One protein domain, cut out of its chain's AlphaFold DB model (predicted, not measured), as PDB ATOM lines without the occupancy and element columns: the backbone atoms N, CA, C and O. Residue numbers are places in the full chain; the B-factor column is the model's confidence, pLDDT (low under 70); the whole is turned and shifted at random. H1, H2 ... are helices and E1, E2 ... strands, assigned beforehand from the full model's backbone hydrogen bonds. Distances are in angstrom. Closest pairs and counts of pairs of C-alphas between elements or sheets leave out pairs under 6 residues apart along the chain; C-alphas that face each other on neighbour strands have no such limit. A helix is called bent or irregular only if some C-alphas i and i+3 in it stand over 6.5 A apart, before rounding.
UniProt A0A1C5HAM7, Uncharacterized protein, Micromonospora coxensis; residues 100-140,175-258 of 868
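What this domain is: This is residues 100 to 140 and 175 to 258 of the 868 residues of an uncharacterized protein of Micromonospora coxensis (UniProt A0A1C5HAM7). A twisted sheet of four strands curls round one long helix, H2, and a second helix, H1, packs beside H2 near strand E1. The short helix H3 is set off near the end of H2. The printed part has 125 residues, with E1, H1, E2, E3, E4, H2, H3 along the chain; the sheet is mixed, in the order E1, E2, E3, E4, and the class is mixed, helices and strands. It is compact, with a radius of gyration of the C-alphas of 14.8 A and spans of 42 by 37 by 26 A.

Where its parts are: The strands are E1, residues 102 to 104, E2, 182 to 190, 26.2 A long, E3, 197 to 205, 26.5 A, and E4, 212 to 219, 22.8 A. The helices are H1, residues 118 to 131, 19.7 A, H2, 222 to 240, 28.2 A, and H3, 249 to 252. E1 begins at C-alpha 102 (43.298, -14.499, -28.843); H3 ends at C-alpha 252 (31.442, -20.535, -43.980). H2 is only just irregular: C-alphas 236 and 239 are 6.7 A apart.

How they stand to each other: E2, E3 and E4 form a meander, each strand the antiparallel neighbour of the one before, with N 187 and O 200 at 2.8 A and N 201 and O 215 at 2.8 A. E1 is parallel to E2, with N 184 and O 103 at 2.8 A. With H1 and H2 on one face, the sheet makes two layers. The closest C-alphas of E4 and H2 are those of Gly 219 and Val 225, 4.9 A apart. H1 and H2 touch at Leu 125 and Gly 230, C-alphas 5.8 A apart, at a steep tilt of 46 degrees, the same way. H3 is close to H2 but not clearly touching, with the C-alphas of Pro 239 and Trp 252 5.7 A apart. Every O i to N i+4 pair is within hydrogen-bond range in H1, and 13 of 15 in H2; H3 is too short for such a pair.

The domain as a whole: The two C-alphas farthest apart, of Asn 175 and Gln 193, are 47.1 A apart. Residues 141 to 174 are not printed, and C-alphas 140 and 175 are 18.0 A apart across the cut. The link from E1 to H1 is long. Confidence is under 70 at residues 100, 111 to 114, 132 to 140, 175 to 178 and 207 to 209.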
ATOM      1  N   GLY A 100      41.610 -10.115 -33.924       67.62
ATOM      2  CA  GLY A 100      42.194  -9.533 -32.723       67.62
ATOM      3  C   GLY A 100      42.970 -10.583 -31.931       67.62
ATOM      4  O   GLY A 100      42.873 -11.772 -32.239       67.62
ATOM      5  N   PRO A 101      43.708 -10.163 -30.893       70.06
ATOM      6  CA  PRO A 101      44.453 -11.085 -30.055       70.06
ATOM      7  C   PRO A 101      43.494 -12.040 -29.325       70.06
ATOM      8  O   PRO A 101      42.573 -11.644 -28.606       70.06
ATOM      9  N   VAL A 102      43.689 -13.318 -29.606       78.00
ATOM     10  CA  VAL A 102      43.298 -14.499 -28.843       78.00
ATOM     11  C   VAL A 102      44.183 -14.624 -27.598       78.00
ATOM     12  O   VAL A 102      45.401 -14.721 -27.695       78.00
ATOM     13  N   ASP A 103      43.558 -14.630 -26.425       83.31
ATOM     14  CA  ASP A 103      44.222 -14.854 -25.141       83.31
ATOM     15  C   ASP A 103      44.360 -16.366 -24.900       83.31
ATOM     16  O   ASP A 103      43.364 -17.045 -24.649       83.31
ATOM     17  N   VAL A 104      45.575 -16.905 -25.041       83.38
ATOM     18  CA  VAL A 104      45.879 -18.319 -24.763       83.38
ATOM     19  C   VAL A 104      46.278 -18.454 -23.295       83.38
ATOM     20  O   VAL A 104      47.342 -17.961 -22.898       83.38
ATOM     21  N   CYS A 105      45.424 -19.103 -22.502       84.06
ATOM     22  CA  CYS A 105      45.653 -19.350 -21.080       84.06
ATOM     23  C   CYS A 105      46.704 -20.445 -20.847       84.06
ATOM     24  O   CYS A 105      47.100 -21.161 -21.769       84.06
ATOM     25  N   ASP A 106      47.183 -20.539 -19.606       83.88
ATOM     26  CA  ASP A 106      48.074 -21.622 -19.196       83.88
ATOM     27  C   ASP A 106      47.355 -22.971 -19.289       83.88
ATOM     28  O   ASP A 106      46.140 -23.057 -19.108       83.88
ATOM     29  N   PHE A 107      48.107 -24.010 -19.650       85.56
ATOM     30  CA  PHE A 107      47.545 -25.337 -19.878       85.56
ATOM     31  C   PHE A 107      47.268 -26.003 -18.527       85.56
ATOM     32  O   PHE A 107      48.175 -26.126 -17.699       85.56
ATOM     33  N   GLU A 108      46.021 -26.418 -18.310       85.31
ATOM     34  CA  GLU A 108      45.581 -27.071 -17.074       85.31
ATOM     35  C   GLU A 108      45.723 -28.598 -17.183       85.31
ATOM     36  O   GLU A 108      45.633 -29.173 -18.272       85.31
ATOM     37  N   ASP A 109      45.923 -29.270 -16.049       80.19
ATOM     38  CA  ASP A 109      45.986 -30.733 -16.005       80.19
ATOM     39  C   ASP A 109      44.588 -31.328 -15.890       80.19
ATOM     40  O   ASP A 109      43.875 -31.069 -14.922       80.19
ATOM     41  N   GLY A 110      44.217 -32.191 -16.836       72.38
ATOM     42  CA  GLY A 110      42.945 -32.916 -16.795       72.38
ATOM     43  C   GLY A 110      42.919 -34.121 -15.843       72.38
ATOM     44  O   GLY A 110      41.930 -34.848 -15.825       72.38
ATOM     45  N   GLY A 111      43.973 -34.333 -15.043       62.66
ATOM     46  CA  GLY A 111      44.104 -35.437 -14.084       62.66
ATOM     47  C   GLY A 111      44.965 -36.608 -14.585       62.66
ATOM     48  O   GLY A 111      45.046 -36.868 -15.782       62.66
ATOM     49  N   SER A 112      45.589 -37.316 -13.628       51.03
ATOM     50  CA  SER A 112      46.634 -38.366 -13.754       51.03
ATOM     51  C   SER A 112      48.006 -37.875 -14.243       51.03
ATOM     52  O   SER A 112      48.265 -37.887 -15.433       51.03
ATOM     53  N   ALA A 113      48.879 -37.470 -13.306       52.84
ATOM     54  CA  ALA A 113      50.346 -37.335 -13.422       52.84
ATOM     55  C   ALA A 113      50.926 -37.252 -14.857       52.84
ATOM     56  O   ALA A 113      51.621 -38.161 -15.312       52.84
ATOM     57  N   VAL A 114      50.626 -36.168 -15.584       61.97
ATOM     58  CA  VAL A 114      51.162 -35.933 -16.930       61.97
ATOM     59  C   VAL A 114      52.340 -34.955 -16.850       61.97
ATOM     60  O   VAL A 114      52.140 -33.750 -16.684       61.97
ATOM     61  N   ASP A 115      53.564 -35.451 -17.050       72.88
ATOM     62  CA  ASP A 115      54.768 -34.634 -17.296       72.88
ATOM     63  C   ASP A 115      54.761 -34.075 -18.735       72.88
ATOM     64  O   ASP A 115      55.636 -34.353 -19.554       72.88
ATOM     65  N   ALA A 116      53.722 -33.320 -19.100       75.94
ATOM     66  CA  ALA A 116      53.672 -32.640 -20.393       75.94
ATOM     67  C   ALA A 116      54.512 -31.349 -20.345       75.94
ATOM     68  O   ALA A 116      54.377 -30.573 -19.392       75.94
ATOM     69  N   PRO A 117      55.321 -31.037 -21.376       82.94
ATOM     70  CA  PRO A 117      56.110 -29.805 -21.438       82.94
ATOM     71  C   PRO A 117      55.229 -28.580 -21.764       82.94
ATOM     72  O   PRO A 117      55.308 -27.987 -22.838       82.94
ATOM     73  N   ARG A 118      54.366 -28.170 -20.823       83.06
ATOM     74  CA  ARG A 118      53.280 -27.180 -21.013       83.06
ATOM     75  C   ARG A 118      53.729 -25.849 -21.607       83.06
ATOM     76  O   ARG A 118      53.047 -25.303 -22.470       83.06
ATOM     77  N   VAL A 119      54.873 -25.328 -21.164       84.38
ATOM     78  CA  VAL A 119      55.417 -24.057 -21.669       84.38
ATOM     79  C   VAL A 119      55.799 -24.184 -23.145       84.38
ATOM     80  O   VAL A 119      55.466 -23.306 -23.944       84.38
ATOM     81  N   ALA A 120      56.424 -25.303 -23.523       85.12
ATOM     82  CA  ALA A 120      56.772 -25.589 -24.909       85.12
ATOM     83  C   ALA A 120      55.510 -25.761 -25.766       85.12
ATOM     84  O   ALA A 120      55.394 -25.112 -26.802       85.12
ATOM     85  N   LEU A 121      54.515 -26.522 -25.296       86.69
ATOM     86  CA  LEU A 121      53.259 -26.739 -26.027       86.69
ATOM     87  C   LEU A 121      52.456 -25.447 -26.209       86.69
ATOM     88  O   LEU A 121      51.941 -25.182 -27.293       86.69
ATOM     89  N   ARG A 122      52.418 -24.580 -25.191       88.19
ATOM     90  CA  ARG A 122      51.818 -23.245 -25.307       88.19
ATOM     91  C   ARG A 122      52.538 -22.399 -26.353       88.19
ATOM     92  O   ARG A 122      51.881 -21.740 -27.157       88.19
ATOM     93  N   SER A 123      53.871 -22.407 -26.343       85.56
ATOM     94  CA  SER A 123      54.668 -21.666 -27.326       85.56
ATOM     95  C   SER A 123      54.444 -22.186 -28.749       85.56
ATOM     96  O   SER A 123      54.303 -21.387 -29.673       85.56
ATOM     97  N   LEU A 124      54.301 -23.504 -28.910       85.44
ATOM     98  CA  LEU A 124      54.020 -24.150 -30.186       85.44
ATOM     99  C   LEU A 124      52.614 -23.800 -30.678       85.44
ATOM    100  O   LEU A 124      52.458 -23.422 -31.834       85.44
ATOM    101  N   LEU A 125      51.608 -23.813 -29.798       87.94
ATOM    102  CA  LEU A 125      50.257 -23.365 -30.135       87.94
ATOM    103  C   LEU A 125      50.250 -21.893 -30.562       87.94
ATOM    104  O   LEU A 125      49.670 -21.549 -31.586       87.94
ATOM    105  N   ALA A 126      50.921 -21.017 -29.813       84.62
ATOM    106  CA  ALA A 126      51.023 -19.601 -30.165       84.62
ATOM    107  C   ALA A 126      51.732 -19.394 -31.515       84.62
ATOM    108  O   ALA A 126      51.276 -18.588 -32.330       84.62
ATOM    109  N   LYS A 127      52.802 -20.159 -31.779       84.69
ATOM    110  CA  LYS A 127      53.498 -20.185 -33.070       84.69
ATOM    111  C   LYS A 127      52.544 -20.599 -34.194       84.69
ATOM    112  O   LYS A 127      52.393 -19.835 -35.144       84.69
ATOM    113  N   GLN A 128      51.813 -21.702 -34.036       84.62
ATOM    114  CA  GLN A 128      50.825 -22.178 -35.014       84.62
ATOM    115  C   GLN A 128      49.729 -21.138 -35.306       84.62
ATOM    116  O   GLN A 128      49.411 -20.845 -36.461       84.62
ATOM    117  N   LEU A 129      49.186 -20.496 -34.267       84.81
ATOM    118  CA  LEU A 129      48.196 -19.426 -34.436       84.81
ATOM    119  C   LEU A 129      48.774 -18.233 -35.220       84.81
ATOM    120  O   LEU A 129      48.066 -17.642 -36.037       84.81
ATOM    121  N   SER A 130      50.055 -17.903 -35.022       81.69
ATOM    122  CA  SER A 130      50.741 -16.836 -35.764       81.69
ATOM    123  C   SER A 130      51.031 -17.195 -37.229       81.69
ATOM    124  O   SER A 130      50.834 -16.362 -38.117       81.69
ATOM    125  N   GLU A 131      51.422 -18.441 -37.507       76.88
ATOM    126  CA  GLU A 131      51.786 -18.914 -38.850       76.88
ATOM    127  C   GLU A 131      50.595 -18.920 -39.809       76.88
ATOM    128  O   GLU A 131      50.736 -18.585 -40.985       76.88
ATOM    129  N   THR A 132      49.386 -19.175 -39.301       69.75
ATOM    130  CA  THR A 132      48.154 -19.141 -40.108       69.75
ATOM    131  C   THR A 132      47.758 -17.734 -40.595       69.75
ATOM    132  O   THR A 132      46.732 -17.584 -41.258       69.75
ATOM    133  N   ARG A 133      48.549 -16.680 -40.309       62.50
ATOM    134  CA  ARG A 133      48.361 -15.268 -40.740       62.50
ATOM    135  C   ARG A 133      47.030 -14.625 -40.342       62.50
ATOM    136  O   ARG A 133      46.733 -13.490 -40.726       62.50
ATOM    137  N   LEU A 134      46.214 -15.327 -39.565       58.84
ATOM    138  CA  LEU A 134      44.968 -14.816 -39.018       58.84
ATOM    139  C   LEU A 134      45.199 -14.111 -37.666       58.84
ATOM    140  O   LEU A 134      44.316 -13.393 -37.202       58.84
ATOM    141  N   TYR A 135      46.398 -14.251 -37.091       59.75
ATOM    142  CA  TYR A 135      46.853 -13.630 -35.852       59.75
ATOM    143  C   TYR A 135      48.069 -12.723 -36.124       59.75
ATOM    144  O   TYR A 135      49.026 -13.177 -36.753       59.75
ATOM    145  N   PRO A 136      48.082 -11.447 -35.693       51.09
ATOM    146  CA  PRO A 136      49.312 -10.661 -35.711       51.09
ATOM    147  C   PRO A 136      50.297 -11.279 -34.710       51.09
ATOM    148  O   PRO A 136      49.859 -11.610 -33.612       51.09
ATOM    149  N   PRO A 137      51.594 -11.432 -35.027       47.44
ATOM    150  CA  PRO A 137      52.560 -12.034 -34.114       47.44
ATOM    151  C   PRO A 137      52.655 -11.191 -32.836       47.44
ATOM    152  O   PRO A 137      53.366 -10.193 -32.785       47.44
ATOM    153  N   SER A 138      51.885 -11.540 -31.807       45.31
ATOM    154  CA  SER A 138      52.002 -10.928 -30.491       45.31
ATOM    155  C   SER A 138      52.880 -11.830 -29.639       45.31
ATOM    156  O   SER A 138      52.503 -12.952 -29.310       45.31
ATOM    157  N   THR A 139      54.041 -11.326 -29.259       36.47
ATOM    158  CA  THR A 139      55.050 -12.030 -28.464       36.47
ATOM    159  C   THR A 139      54.776 -11.985 -26.956       36.47
ATOM    160  O   THR A 139      55.664 -12.278 -26.162       36.47
ATOM    161  N   GLY A 140      53.563 -11.623 -26.521       47.50
ATOM    162  CA  GLY A 140      53.284 -11.390 -25.106       47.50
ATOM    163  C   GLY A 140      51.871 -11.745 -24.667       47.50
ATOM    164  O   GLY A 140      50.914 -11.671 -25.437       47.50
ATOM    165  N   ASN A 175      40.625   1.240 -18.658       66.19
ATOM    166  CA  ASN A 175      41.106  -0.087 -18.243       66.19
ATOM    167  C   ASN A 175      40.086  -1.197 -18.499       66.19
ATOM    168  O   ASN A 175      40.448  -2.363 -18.635       66.19
ATOM    169  N   SER A 176      38.803  -0.853 -18.608       67.00
ATOM    170  CA  SER A 176      37.784  -1.829 -18.967       67.00
ATOM    171  C   SER A 176      37.775  -2.167 -20.464       67.00
ATOM    172  O   SER A 176      37.049  -3.095 -20.839       67.00
ATOM    173  N   TRP A 177      38.485  -1.436 -21.343       69.56
ATOM    174  CA  TRP A 177      38.391  -1.634 -22.800       69.56
ATOM    175  C   TRP A 177      38.806  -3.055 -23.197       69.56
ATOM    176  O   TRP A 177      39.833  -3.550 -22.746       69.56
ATOM    177  N   PRO A 178      38.012  -3.731 -24.046       66.69
ATOM    178  CA  PRO A 178      38.295  -5.105 -24.439       66.69
ATOM    179  C   PRO A 178      39.576  -5.167 -25.278       66.69
ATOM    180  O   PRO A 178      39.586  -4.687 -26.411       66.69
ATOM    181  N   GLN A 179      40.631  -5.782 -24.743       72.44
ATOM    182  CA  GLN A 179      41.866  -6.015 -25.500       72.44
ATOM    183  C   GLN A 179      41.813  -7.315 -26.312       72.44
ATOM    184  O   GLN A 179      42.149  -7.312 -27.492       72.44
ATOM    185  N   ALA A 180      41.300  -8.394 -25.714       75.62
ATOM    186  CA  ALA A 180      41.090  -9.688 -26.362       75.62
ATOM    187  C   ALA A 180      39.596  -9.982 -26.573       75.62
ATOM    188  O   ALA A 180      38.758  -9.678 -25.717       75.62
ATOM    189  N   ALA A 181      39.256 -10.588 -27.711       80.38
ATOM    190  CA  ALA A 181      37.881 -11.007 -28.012       80.38
ATOM    191  C   ALA A 181      37.599 -12.477 -27.692       80.38
ATOM    192  O   ALA A 181      36.444 -12.835 -27.436       80.38
ATOM    193  N   TYR A 182      38.637 -13.309 -27.712       85.75
ATOM    194  CA  TYR A 182      38.548 -14.754 -27.554       85.75
ATOM    195  C   TYR A 182      39.558 -15.202 -26.507       85.75
ATOM    196  O   TYR A 182      40.672 -14.680 -26.473       85.75
ATOM    197  N   ARG A 183      39.155 -16.154 -25.669       88.50
ATOM    198  CA  ARG A 183      40.012 -16.827 -24.694       88.50
ATOM    199  C   ARG A 183      40.060 -18.312 -25.017       88.50
ATOM    200  O   ARG A 183      39.008 -18.896 -25.268       88.50
ATOM    201  N   VAL A 184      41.250 -18.896 -25.003       90.69
ATOM    202  CA  VAL A 184      41.481 -20.320 -25.259       90.69
ATOM    203  C   VAL A 184      42.025 -20.947 -23.986       90.69
ATOM    204  O   VAL A 184      43.135 -20.610 -23.578       90.69
ATOM    205  N   ASN A 185      41.262 -21.860 -23.386       91.88
ATOM    206  CA  ASN A 185      41.763 -22.708 -22.305       91.88
ATOM    207  C   ASN A 185      41.998 -24.109 -22.861       91.88
ATOM    208  O   ASN A 185      41.132 -24.656 -23.553       91.88
ATOM    209  N   VAL A 186      43.158 -24.678 -22.558       92.81
ATOM    210  CA  VAL A 186      43.547 -26.022 -22.984       92.81
ATOM    211  C   VAL A 186      43.776 -26.852 -21.735       92.81
ATOM    212  O   VAL A 186      44.506 -26.434 -20.840       92.81
ATOM    213  N   THR A 187      43.157 -28.023 -21.693       92.56
ATOM    214  CA  THR A 187      43.386 -29.025 -20.657       92.56
ATOM    215  C   THR A 187      44.036 -30.244 -21.299       92.56
ATOM    216  O   THR A 187      43.616 -30.699 -22.367       92.56
ATOM    217  N   VAL A 188      45.120 -30.713 -20.696       92.88
ATOM    218  CA  VAL A 188      45.975 -31.766 -21.245       92.88
ATOM    219  C   VAL A 188      45.543 -33.118 -20.676       92.88
ATOM    220  O   VAL A 188      45.323 -33.240 -19.470       92.88
ATOM    221  N   LEU A 189      45.408 -34.123 -21.544       91.31
ATOM    222  CA  LEU A 189      44.923 -35.467 -21.224       91.31
ATOM    223  C   LEU A 189      45.887 -36.535 -21.747       91.31
ATOM    224  O   LEU A 189      46.412 -36.428 -22.854       91.31
ATOM    225  N   LYS A 190      46.070 -37.609 -20.981       89.44
ATOM    226  CA  LYS A 190      46.785 -38.815 -21.413       89.44
ATOM    227  C   LYS A 190      45.906 -40.034 -21.147       89.44
ATOM    228  O   LYS A 190      45.214 -40.071 -20.132       89.44
ATOM    229  N   ARG A 191      45.904 -41.008 -22.058       87.31
ATOM    230  CA  ARG A 191      45.184 -42.282 -21.894       87.31
ATOM    231  C   ARG A 191      46.046 -43.461 -22.336       87.31
ATOM    232  O   ARG A 191      46.940 -43.289 -23.157       87.31
ATOM    233  N   ASP A 192      45.693 -44.655 -21.871       84.56
ATOM    234  CA  ASP A 192      46.435 -45.890 -22.175       84.56
ATOM    235  C   ASP A 192      46.127 -46.472 -23.572       84.56
ATOM    236  O   ASP A 192      46.828 -47.354 -24.056       84.56
ATOM    237  N   GLN A 193      45.073 -45.995 -24.245       85.06
ATOM    238  CA  GLN A 193      44.689 -46.437 -25.592       85.06
ATOM    239  C   GLN A 193      45.251 -45.509 -26.675       85.06
ATOM    240  O   GLN A 193      45.106 -44.291 -26.585       85.06
ATOM    241  N   ARG A 194      45.800 -46.068 -27.761       80.56
ATOM    242  CA  ARG A 194      46.254 -45.279 -28.918       80.56
ATOM    243  C   ARG A 194      45.072 -44.650 -29.678       80.56
ATOM    244  O   ARG A 194      44.083 -45.342 -29.921       80.56
ATOM    245  N   PRO A 195      45.160 -43.378 -30.124       85.94
ATOM    246  CA  PRO A 195      46.204 -42.379 -29.829       85.94
ATOM    247  C   PRO A 195      46.249 -41.948 -28.349       85.94
ATOM    248  O   PRO A 195      45.196 -41.655 -27.784       85.94
ATOM    249  N   GLU A 196      47.448 -41.913 -27.752       86.19
ATOM    250  CA  GLU A 196      47.703 -41.790 -26.295       86.19
ATOM    251  C   GLU A 196      47.593 -40.354 -25.753       86.19
ATOM    252  O   GLU A 196      47.233 -40.147 -24.591       86.19
ATOM    253  N   PHE A 197      47.890 -39.356 -26.588       90.06
ATOM    254  CA  PHE A 197      47.945 -37.948 -26.196       90.06
ATOM    255  C   PHE A 197      46.663 -37.228 -26.598       90.06
ATOM    256  O   PHE A 197      46.210 -37.357 -27.737       90.06
ATOM    257  N   GLY A 198      46.082 -36.467 -25.672       92.12
ATOM    258  CA  GLY A 198      44.835 -35.743 -25.876       92.12
ATOM    259  C   GLY A 198      44.884 -34.316 -25.342       92.12
ATOM    260  O   GLY A 198      45.542 -34.016 -24.350       92.12
ATOM    261  N   MET A 199      44.160 -33.415 -25.993       94.06
ATOM    262  CA  MET A 199      43.942 -32.056 -25.510       94.06
ATOM    263  C   MET A 199      42.473 -31.692 -25.649       94.06
ATOM    264  O   MET A 199      41.889 -31.772 -26.733       94.06
ATOM    265  N   THR A 200      41.881 -31.248 -24.549       93.69
ATOM    266  CA  THR A 200      40.539 -30.678 -24.539       93.69
ATOM    267  C   THR A 200      40.646 -29.165 -24.536       93.69
ATOM    268  O   THR A 200      41.230 -28.565 -23.636       93.69
ATOM    269  N   VAL A 201      40.075 -28.538 -25.557       93.50
ATOM    270  CA  VAL A 201      40.218 -27.110 -25.831       93.50
ATOM    271  C   VAL A 201      38.865 -26.443 -25.717       93.50
ATOM    272  O   VAL A 201      37.883 -26.918 -26.287       93.50
ATOM    273  N   THR A 202      38.823 -25.311 -25.022       93.00
ATOM    274  CA  THR A 202      37.638 -24.460 -24.900       93.00
ATOM    275  C   THR A 202      37.941 -23.063 -25.434       93.00
ATOM    276  O   THR A 202      38.831 -22.369 -24.948       93.00
ATOM    277  N   VAL A 203      37.195 -22.630 -26.451       90.81
ATOM    278  CA  VAL A 203      37.278 -21.278 -27.021       90.81
ATOM    279  C   VAL A 203      36.079 -20.485 -26.530       90.81
ATOM    280  O   VAL A 203      34.951 -20.754 -26.930       90.81
ATOM    281  N   THR A 204      36.318 -19.488 -25.684       89.19
ATOM    282  CA  THR A 204      35.281 -18.648 -25.074       89.19
ATOM    283  C   THR A 204      35.260 -17.262 -25.714       89.19
ATOM    284  O   THR A 204      36.281 -16.573 -25.764       89.19
ATOM    285  N   SER A 205      34.090 -16.808 -26.175       85.81
ATOM    286  CA  SER A 205      33.920 -15.433 -26.665       85.81
ATOM    287  C   SER A 205      33.714 -14.458 -25.501       85.81
ATOM    288  O   SER A 205      32.635 -14.388 -24.907       85.81
ATOM    289  N   LEU A 206      34.728 -13.636 -25.217       76.88
ATOM    290  CA  LEU A 206      34.672 -12.586 -24.188       76.88
ATOM    291  C   LEU A 206      33.787 -11.399 -24.607       76.88
ATOM    292  O   LEU A 206      33.341 -10.603 -23.778       76.88
ATOM    293  N   ALA A 207      33.523 -11.261 -25.908       67.69
ATOM    294  CA  ALA A 207      32.799 -10.128 -26.471       67.69
ATOM    295  C   ALA A 207      31.269 -10.302 -26.513       67.69
ATOM    296  O   ALA A 207      30.560  -9.298 -26.603       67.69
ATOM    297  N   LEU A 208      30.751 -11.539 -26.476       64.25
ATOM    298  CA  LEU A 208      29.360 -11.865 -26.834       64.25
ATOM    299  C   LEU A 208      28.682 -12.824 -25.834       64.25
ATOM    300  O   LEU A 208      28.061 -13.812 -26.219       64.25
ATOM    301  N   GLY A 209      28.784 -12.520 -24.538       66.25
ATOM    302  CA  GLY A 209      28.022 -13.226 -23.499       66.25
ATOM    303  C   GLY A 209      28.615 -14.563 -23.047       66.25
ATOM    304  O   GLY A 209      27.871 -15.398 -22.553       66.25
ATOM    305  N   GLY A 210      29.925 -14.778 -23.224       70.75
ATOM    306  CA  GLY A 210      30.642 -15.901 -22.606       70.75
ATOM    307  C   GLY A 210      30.326 -17.279 -23.187       70.75
ATOM    308  O   GLY A 210      30.611 -18.278 -22.543       70.75
ATOM    309  N   ARG A 211      29.737 -17.358 -24.388       80.50
ATOM    310  CA  ARG A 211      29.529 -18.645 -25.066       80.50
ATOM    311  C   ARG A 211      30.871 -19.275 -25.428       80.50
ATOM    312  O   ARG A 211      31.750 -18.579 -25.951       80.50
ATOM    313  N   SER A 212      30.969 -20.581 -25.208       84.75
ATOM    314  CA  SER A 212      32.182 -21.356 -25.448       84.75
ATOM    315  C   SER A 212      31.922 -22.502 -26.417       84.75
ATOM    316  O   SER A 212      30.896 -23.173 -26.331       84.75
ATOM    317  N   ALA A 213      32.862 -22.720 -27.330       87.06
ATOM    318  CA  ALA A 213      32.975 -23.950 -28.101       87.06
ATOM    319  C   ALA A 213      33.997 -24.853 -27.403       87.06
ATOM    320  O   ALA A 213      35.022 -24.353 -26.941       87.06
ATOM    321  N   MET A 214      33.742 -26.158 -27.330       91.56
ATOM    322  CA  MET A 214      34.635 -27.127 -26.693       91.56
ATOM    323  C   MET A 214      34.807 -28.350 -27.586       91.56
ATOM    324  O   MET A 214      33.837 -28.808 -28.189       91.56
ATOM    325  N   THR A 215      36.021 -28.886 -27.655       92.50
ATOM    326  CA  THR A 215      36.299 -30.182 -28.282       92.50
ATOM    327  C   THR A 215      37.428 -30.897 -27.552       92.50
ATOM    328  O   THR A 215      38.213 -30.257 -26.857       92.50
ATOM    329  N   THR A 216      37.537 -32.207 -27.754       92.31
ATOM    330  CA  THR A 216      38.703 -32.996 -27.340       92.31
ATOM    331  C   THR A 216      39.325 -33.630 -28.571       92.31
ATOM    332  O   THR A 216      38.628 -34.310 -29.324       92.31
ATOM    333  N   LEU A 217      40.615 -33.388 -28.785       92.62
ATOM    334  CA  LEU A 217      41.389 -33.928 -29.900       92.62
ATOM    335  C   LEU A 217      42.456 -34.875 -29.360       92.62
ATOM    336  O   LEU A 217      43.026 -34.616 -28.304       92.62
ATOM    337  N   TRP A 218      42.712 -35.957 -30.091       92.94
ATOM    338  CA  TRP A 218      43.717 -36.966 -29.761       92.94
ATOM    339  C   TRP A 218      44.690 -37.129 -30.926       92.94
ATOM    340  O   TRP A 218      44.294 -36.943 -32.077       92.94
ATOM    341  N   GLY A 219      45.936 -37.494 -30.641       90.06
ATOM    342  CA  GLY A 219      46.999 -37.577 -31.644       90.06
ATOM    343  C   GLY A 219      48.169 -38.445 -31.196       90.06
ATOM    344  O   GLY A 219      48.182 -38.985 -30.084       90.06
ATOM    345  N   ARG A 220      49.127 -38.639 -32.105       87.94
ATOM    346  CA  ARG A 220      50.250 -39.574 -31.906       87.94
ATOM    347  C   ARG A 220      51.368 -38.985 -31.050       87.94
ATOM    348  O   ARG A 220      52.058 -39.740 -30.376       87.94
ATOM    349  N   SER A 221      51.514 -37.664 -31.054       89.50
ATOM    350  CA  SER A 221      52.466 -36.920 -30.227       89.50
ATOM    351  C   SER A 221      51.830 -35.648 -29.671       89.50
ATOM    352  O   SER A 221      50.755 -35.225 -30.108       89.50
ATOM    353  N   TRP A 222      52.490 -35.007 -28.706       89.19
ATOM    354  CA  TRP A 222      52.023 -33.725 -28.190       89.19
ATOM    355  C   TRP A 222      52.062 -32.621 -29.249       89.19
ATOM    356  O   TRP A 222      51.165 -31.778 -29.279       89.19
ATOM    357  N   GLU A 223      53.065 -32.627 -30.124       89.06
ATOM    358  CA  GLU A 223      53.225 -31.673 -31.223       89.06
ATOM    359  C   GLU A 223      52.084 -31.813 -32.235       89.06
ATOM    360  O   GLU A 223      51.464 -30.814 -32.603       89.06
ATOM    361  N   ASP A 224      51.762 -33.053 -32.609       88.25
ATOM    362  CA  ASP A 224      50.666 -33.408 -33.514       88.25
ATOM    363  C   ASP A 224      49.315 -32.928 -32.958       88.25
ATOM    364  O   ASP A 224      48.581 -32.175 -33.603       88.25
ATOM    365  N   VAL A 225      49.025 -33.251 -31.690       92.56
ATOM    366  CA  VAL A 225      47.799 -32.784 -31.024       92.56
ATOM    367  C   VAL A 225      47.755 -31.262 -30.942       92.56
ATOM    368  O   VAL A 225      46.714 -30.669 -31.218       92.56
ATOM    369  N   THR A 226      48.863 -30.609 -30.592       92.06
ATOM    370  CA  THR A 226      48.917 -29.143 -30.480       92.06
ATOM    371  C   THR A 226      48.665 -28.471 -31.831       92.06
ATOM    372  O   THR A 226      47.977 -27.450 -31.891       92.06
ATOM    373  N   CYS A 227      49.166 -29.058 -32.919       89.81
ATOM    374  CA  CYS A 227      48.905 -28.607 -34.282       89.81
ATOM    375  C   CYS A 227      47.409 -28.719 -34.630       89.81
ATOM    376  O   CYS A 227      46.777 -27.720 -34.993       89.81
ATOM    377  N   HIS A 228      46.799 -29.889 -34.399       91.19
ATOM    378  CA  HIS A 228      45.360 -30.105 -34.606       91.19
ATOM    379  C   HIS A 228      44.491 -29.166 -33.756       91.19
ATOM    380  O   HIS A 228      43.500 -28.611 -34.240       91.19
ATOM    381  N   VAL A 229      44.885 -28.931 -32.502       93.44
ATOM    382  CA  VAL A 229      44.261 -27.945 -31.610       93.44
ATOM    383  C   VAL A 229      44.341 -26.542 -32.204       93.44
ATOM    384  O   VAL A 229      43.327 -25.843 -32.234       93.44
ATOM    385  N   GLY A 230      45.505 -26.141 -32.718       91.50
ATOM    386  CA  GLY A 230      45.689 -24.870 -33.414       91.50
ATOM    387  C   GLY A 230      44.704 -24.708 -34.570       91.50
ATOM    388  O   GLY A 230      43.957 -23.727 -34.609       91.50
ATOM    389  N   TYR A 231      44.616 -25.698 -35.462       92.19
ATOM    390  CA  TYR A 231      43.666 -25.665 -36.578       92.19
ATOM    391  C   TYR A 231      42.211 -25.609 -36.123       92.19
ATOM    392  O   TYR A 231      41.423 -24.849 -36.691       92.19
ATOM    393  N   TRP A 232      41.844 -26.348 -35.076       93.56
ATOM    394  CA  TRP A 232      40.483 -26.320 -34.549       93.56
ATOM    395  C   TRP A 232      40.111 -24.969 -33.934       93.56
ATOM    396  O   TRP A 232      39.037 -24.441 -34.232       93.56
ATOM    397  N   VAL A 233      40.996 -24.366 -33.131       91.94
ATOM    398  CA  VAL A 233      40.785 -23.024 -32.556       91.94
ATOM    399  C   VAL A 233      40.532 -22.011 -33.670       91.94
ATOM    400  O   VAL A 233      39.591 -21.215 -33.599       91.94
ATOM    401  N   MET A 234      41.327 -22.074 -34.736       89.50
ATOM    402  CA  MET A 234      41.176 -21.178 -35.877       89.50
ATOM    403  C   MET A 234      39.901 -21.450 -36.664       89.50
ATOM    404  O   MET A 234      39.204 -20.500 -37.024       89.50
ATOM    405  N   ALA A 235      39.534 -22.715 -36.861       91.12
ATOM    406  CA  ALA A 235      38.285 -23.081 -37.512       91.12
ATOM    407  C   ALA A 235      37.049 -22.628 -36.711       91.12
ATOM    408  O   ALA A 235      36.047 -22.231 -37.302       91.12
ATOM    409  N   ALA A 236      37.125 -22.600 -35.377       90.62
ATOM    410  CA  ALA A 236      36.056 -22.084 -34.526       90.62
ATOM    411  C   ALA A 236      35.926 -20.549 -34.605       90.62
ATOM    412  O   ALA A 236      34.814 -20.014 -34.636       90.62
ATOM    413  N   ILE A 237      37.050 -19.826 -34.654       89.69
ATOM    414  CA  ILE A 237      37.078 -18.355 -34.633       89.69
ATOM    415  C   ILE A 237      36.823 -17.758 -36.025       89.69
ATOM    416  O   ILE A 237      36.095 -16.773 -36.163       89.69
ATOM    417  N   LEU A 238      37.393 -18.332 -37.083       89.50
ATOM    418  CA  LEU A 238      37.367 -17.757 -38.428       89.50
ATOM    419  C   LEU A 238      35.943 -17.407 -38.919       89.50
ATOM    420  O   LEU A 238      35.762 -16.248 -39.317       89.50
ATOM    421  N   PRO A 239      34.919 -18.286 -38.817       89.38
ATOM    422  CA  PRO A 239      33.543 -18.034 -39.267       89.38
ATOM    423  C   PRO A 239      32.868 -16.776 -38.716       89.38
ATOM    424  O   PRO A 239      31.964 -16.226 -39.359       89.38
ATOM    425  N   VAL A 240      33.272 -16.323 -37.526       87.62
ATOM    426  CA  VAL A 240      32.682 -15.160 -36.841       87.62
ATOM    427  C   VAL A 240      33.459 -13.860 -37.083       87.62
ATOM    428  O   VAL A 240      32.946 -12.765 -36.824       87.62
ATOM    429  N   THR A 241      34.668 -13.942 -37.642       87.19
ATOM    430  CA  THR A 241      35.518 -12.775 -37.925       87.19
ATOM    431  C   THR A 241      35.231 -12.141 -39.291       87.19
ATOM    432  O   THR A 241      34.439 -12.617 -40.097       87.19
ATOM    433  N   ARG A 242      35.876 -11.007 -39.588       85.19
ATOM    434  CA  ARG A 242      35.872 -10.378 -40.918       85.19
ATOM    435  C   ARG A 242      36.700 -11.162 -41.933       85.19
ATOM    436  O   ARG A 242      36.432 -10.995 -43.121       85.19
ATOM    437  N   GLN A 243      37.659 -11.980 -41.497       82.88
ATOM    438  CA  GLN A 243      38.510 -12.765 -42.397       82.88
ATOM    439  C   GLN A 243      37.720 -13.825 -43.154       82.88
ATOM    440  O   GLN A 243      38.052 -14.090 -44.299       82.88
ATOM    441  N   VAL A 244      36.590 -14.295 -42.613       85.81
ATOM    442  CA  VAL A 244      35.663 -15.152 -43.365       85.81
ATOM    443  C   VAL A 244      35.172 -14.509 -44.667       85.81
ATOM    444  O   VAL A 244      34.757 -15.194 -45.585       85.81
ATOM    445  N   ARG A 245      35.200 -13.172 -44.789       81.81
ATOM    446  CA  ARG A 245      34.808 -12.474 -46.028       81.81
ATOM    447  C   ARG A 245      35.872 -12.574 -47.122       81.81
ATOM    448  O   ARG A 245      35.594 -12.215 -48.272       81.81
ATOM    449  N   LEU A 246      37.082 -12.989 -46.769       82.19
ATOM    450  CA  LEU A 246      38.151 -13.262 -47.712       82.19
ATOM    451  C   LEU A 246      37.970 -14.678 -48.276       82.19
ATOM    452  O   LEU A 246      37.447 -15.554 -47.586       82.19
ATOM    453  N   PRO A 247      38.331 -14.896 -49.548       79.19
ATOM    454  CA  PRO A 247      38.348 -16.239 -50.105       79.19
ATOM    455  C   PRO A 247      39.396 -17.100 -49.377       79.19
ATOM    456  O   PRO A 247      40.399 -16.544 -48.921       79.19
ATOM    457  N   PRO A 248      39.180 -18.420 -49.245       87.44
ATOM    458  CA  PRO A 248      38.043 -19.216 -49.741       87.44
ATOM    459  C   PRO A 248      36.843 -19.300 -48.770       87.44
ATOM    460  O   PRO A 248      35.873 -20.011 -49.018       87.44
ATOM    461  N   TRP A 249      36.867 -18.571 -47.655       87.62
ATOM    462  CA  TRP A 249      36.015 -18.847 -46.490       87.62
ATOM    463  C   TRP A 249      34.599 -18.263 -46.535       87.62
ATOM    464  O   TRP A 249      33.813 -18.479 -45.617       87.62
ATOM    465  N   ARG A 250      34.236 -17.530 -47.591       84.00
ATOM    466  CA  ARG A 250      33.004 -16.711 -47.648       84.00
ATOM    467  C   ARG A 250      31.719 -17.458 -47.315       84.00
ATOM    468  O   ARG A 250      30.851 -16.887 -46.651       84.00
ATOM    469  N   LEU A 251      31.605 -18.706 -47.762       82.38
ATOM    470  CA  LEU A 251      30.421 -19.548 -47.565       82.38
ATOM    471  C   LEU A 251      30.284 -20.066 -46.125       82.38
ATOM    472  O   LEU A 251      29.190 -20.436 -45.705       82.38
ATOM    473  N   TRP A 252      31.365 -20.016 -45.345       86.06
ATOM    474  CA  TRP A 252      31.442 -20.535 -43.980       86.06
ATOM    475  C   TRP A 252      31.063 -19.504 -42.913       86.06
ATOM    476  O   TRP A 252      31.120 -19.779 -41.719       86.06
ATOM    477  N   ARG A 253      30.636 -18.301 -43.311       86.25
ATOM    478  CA  ARG A 253      30.254 -17.245 -42.368       86.25
ATOM    479  C   ARG A 253      29.078 -17.667 -41.489       86.25
ATOM    480  O   ARG A 253      27.969 -17.855 -41.979       86.25
ATOM    481  N   GLY A 254      29.316 -17.708 -40.178       84.44
ATOM    482  CA  GLY A 254      28.316 -18.117 -39.187       84.44
ATOM    483  C   GLY A 254      27.946 -19.604 -39.229       84.44
ATOM    484  O   GLY A 254      26.927 -19.970 -38.651       84.44
ATOM    485  N   ARG A 255      28.739 -20.442 -39.909       87.44
ATOM    486  CA  ARG A 255      28.592 -21.906 -39.950       87.44
ATOM    487  C   ARG A 255      29.753 -22.569 -39.209       87.44
ATOM    488  O   ARG A 255      30.790 -21.937 -39.007       87.44
ATOM    489  N   VAL A 256      29.574 -23.824 -38.795       87.62
ATOM    490  CA  VAL A 256      30.660 -24.608 -38.188       87.62
ATOM    491  C   VAL A 256      31.612 -24.969 -39.313       87.62
ATOM    492  O   VAL A 256      31.200 -25.638 -40.254       87.62
ATOM    493  N   LEU A 257      32.852 -24.497 -39.240       89.44
ATOM    494  CA  LEU A 257      33.896 -24.860 -40.189       89.44
ATOM    495  C   LEU A 257      34.580 -26.144 -39.694       89.44
ATOM    496  O   LEU A 257      35.106 -26.136 -38.577       89.44
ATOM    497  N   PRO A 258      34.590 -27.237 -40.477       91.44
ATOM    498  CA  PRO A 258      35.351 -28.427 -40.126       91.44
ATOM    499  C   PRO A 258      36.837 -28.087 -40.010       91.44
ATOM    500  O   PRO A 258      37.423 -27.494 -40.917       91.44
TER     501      PRO A 258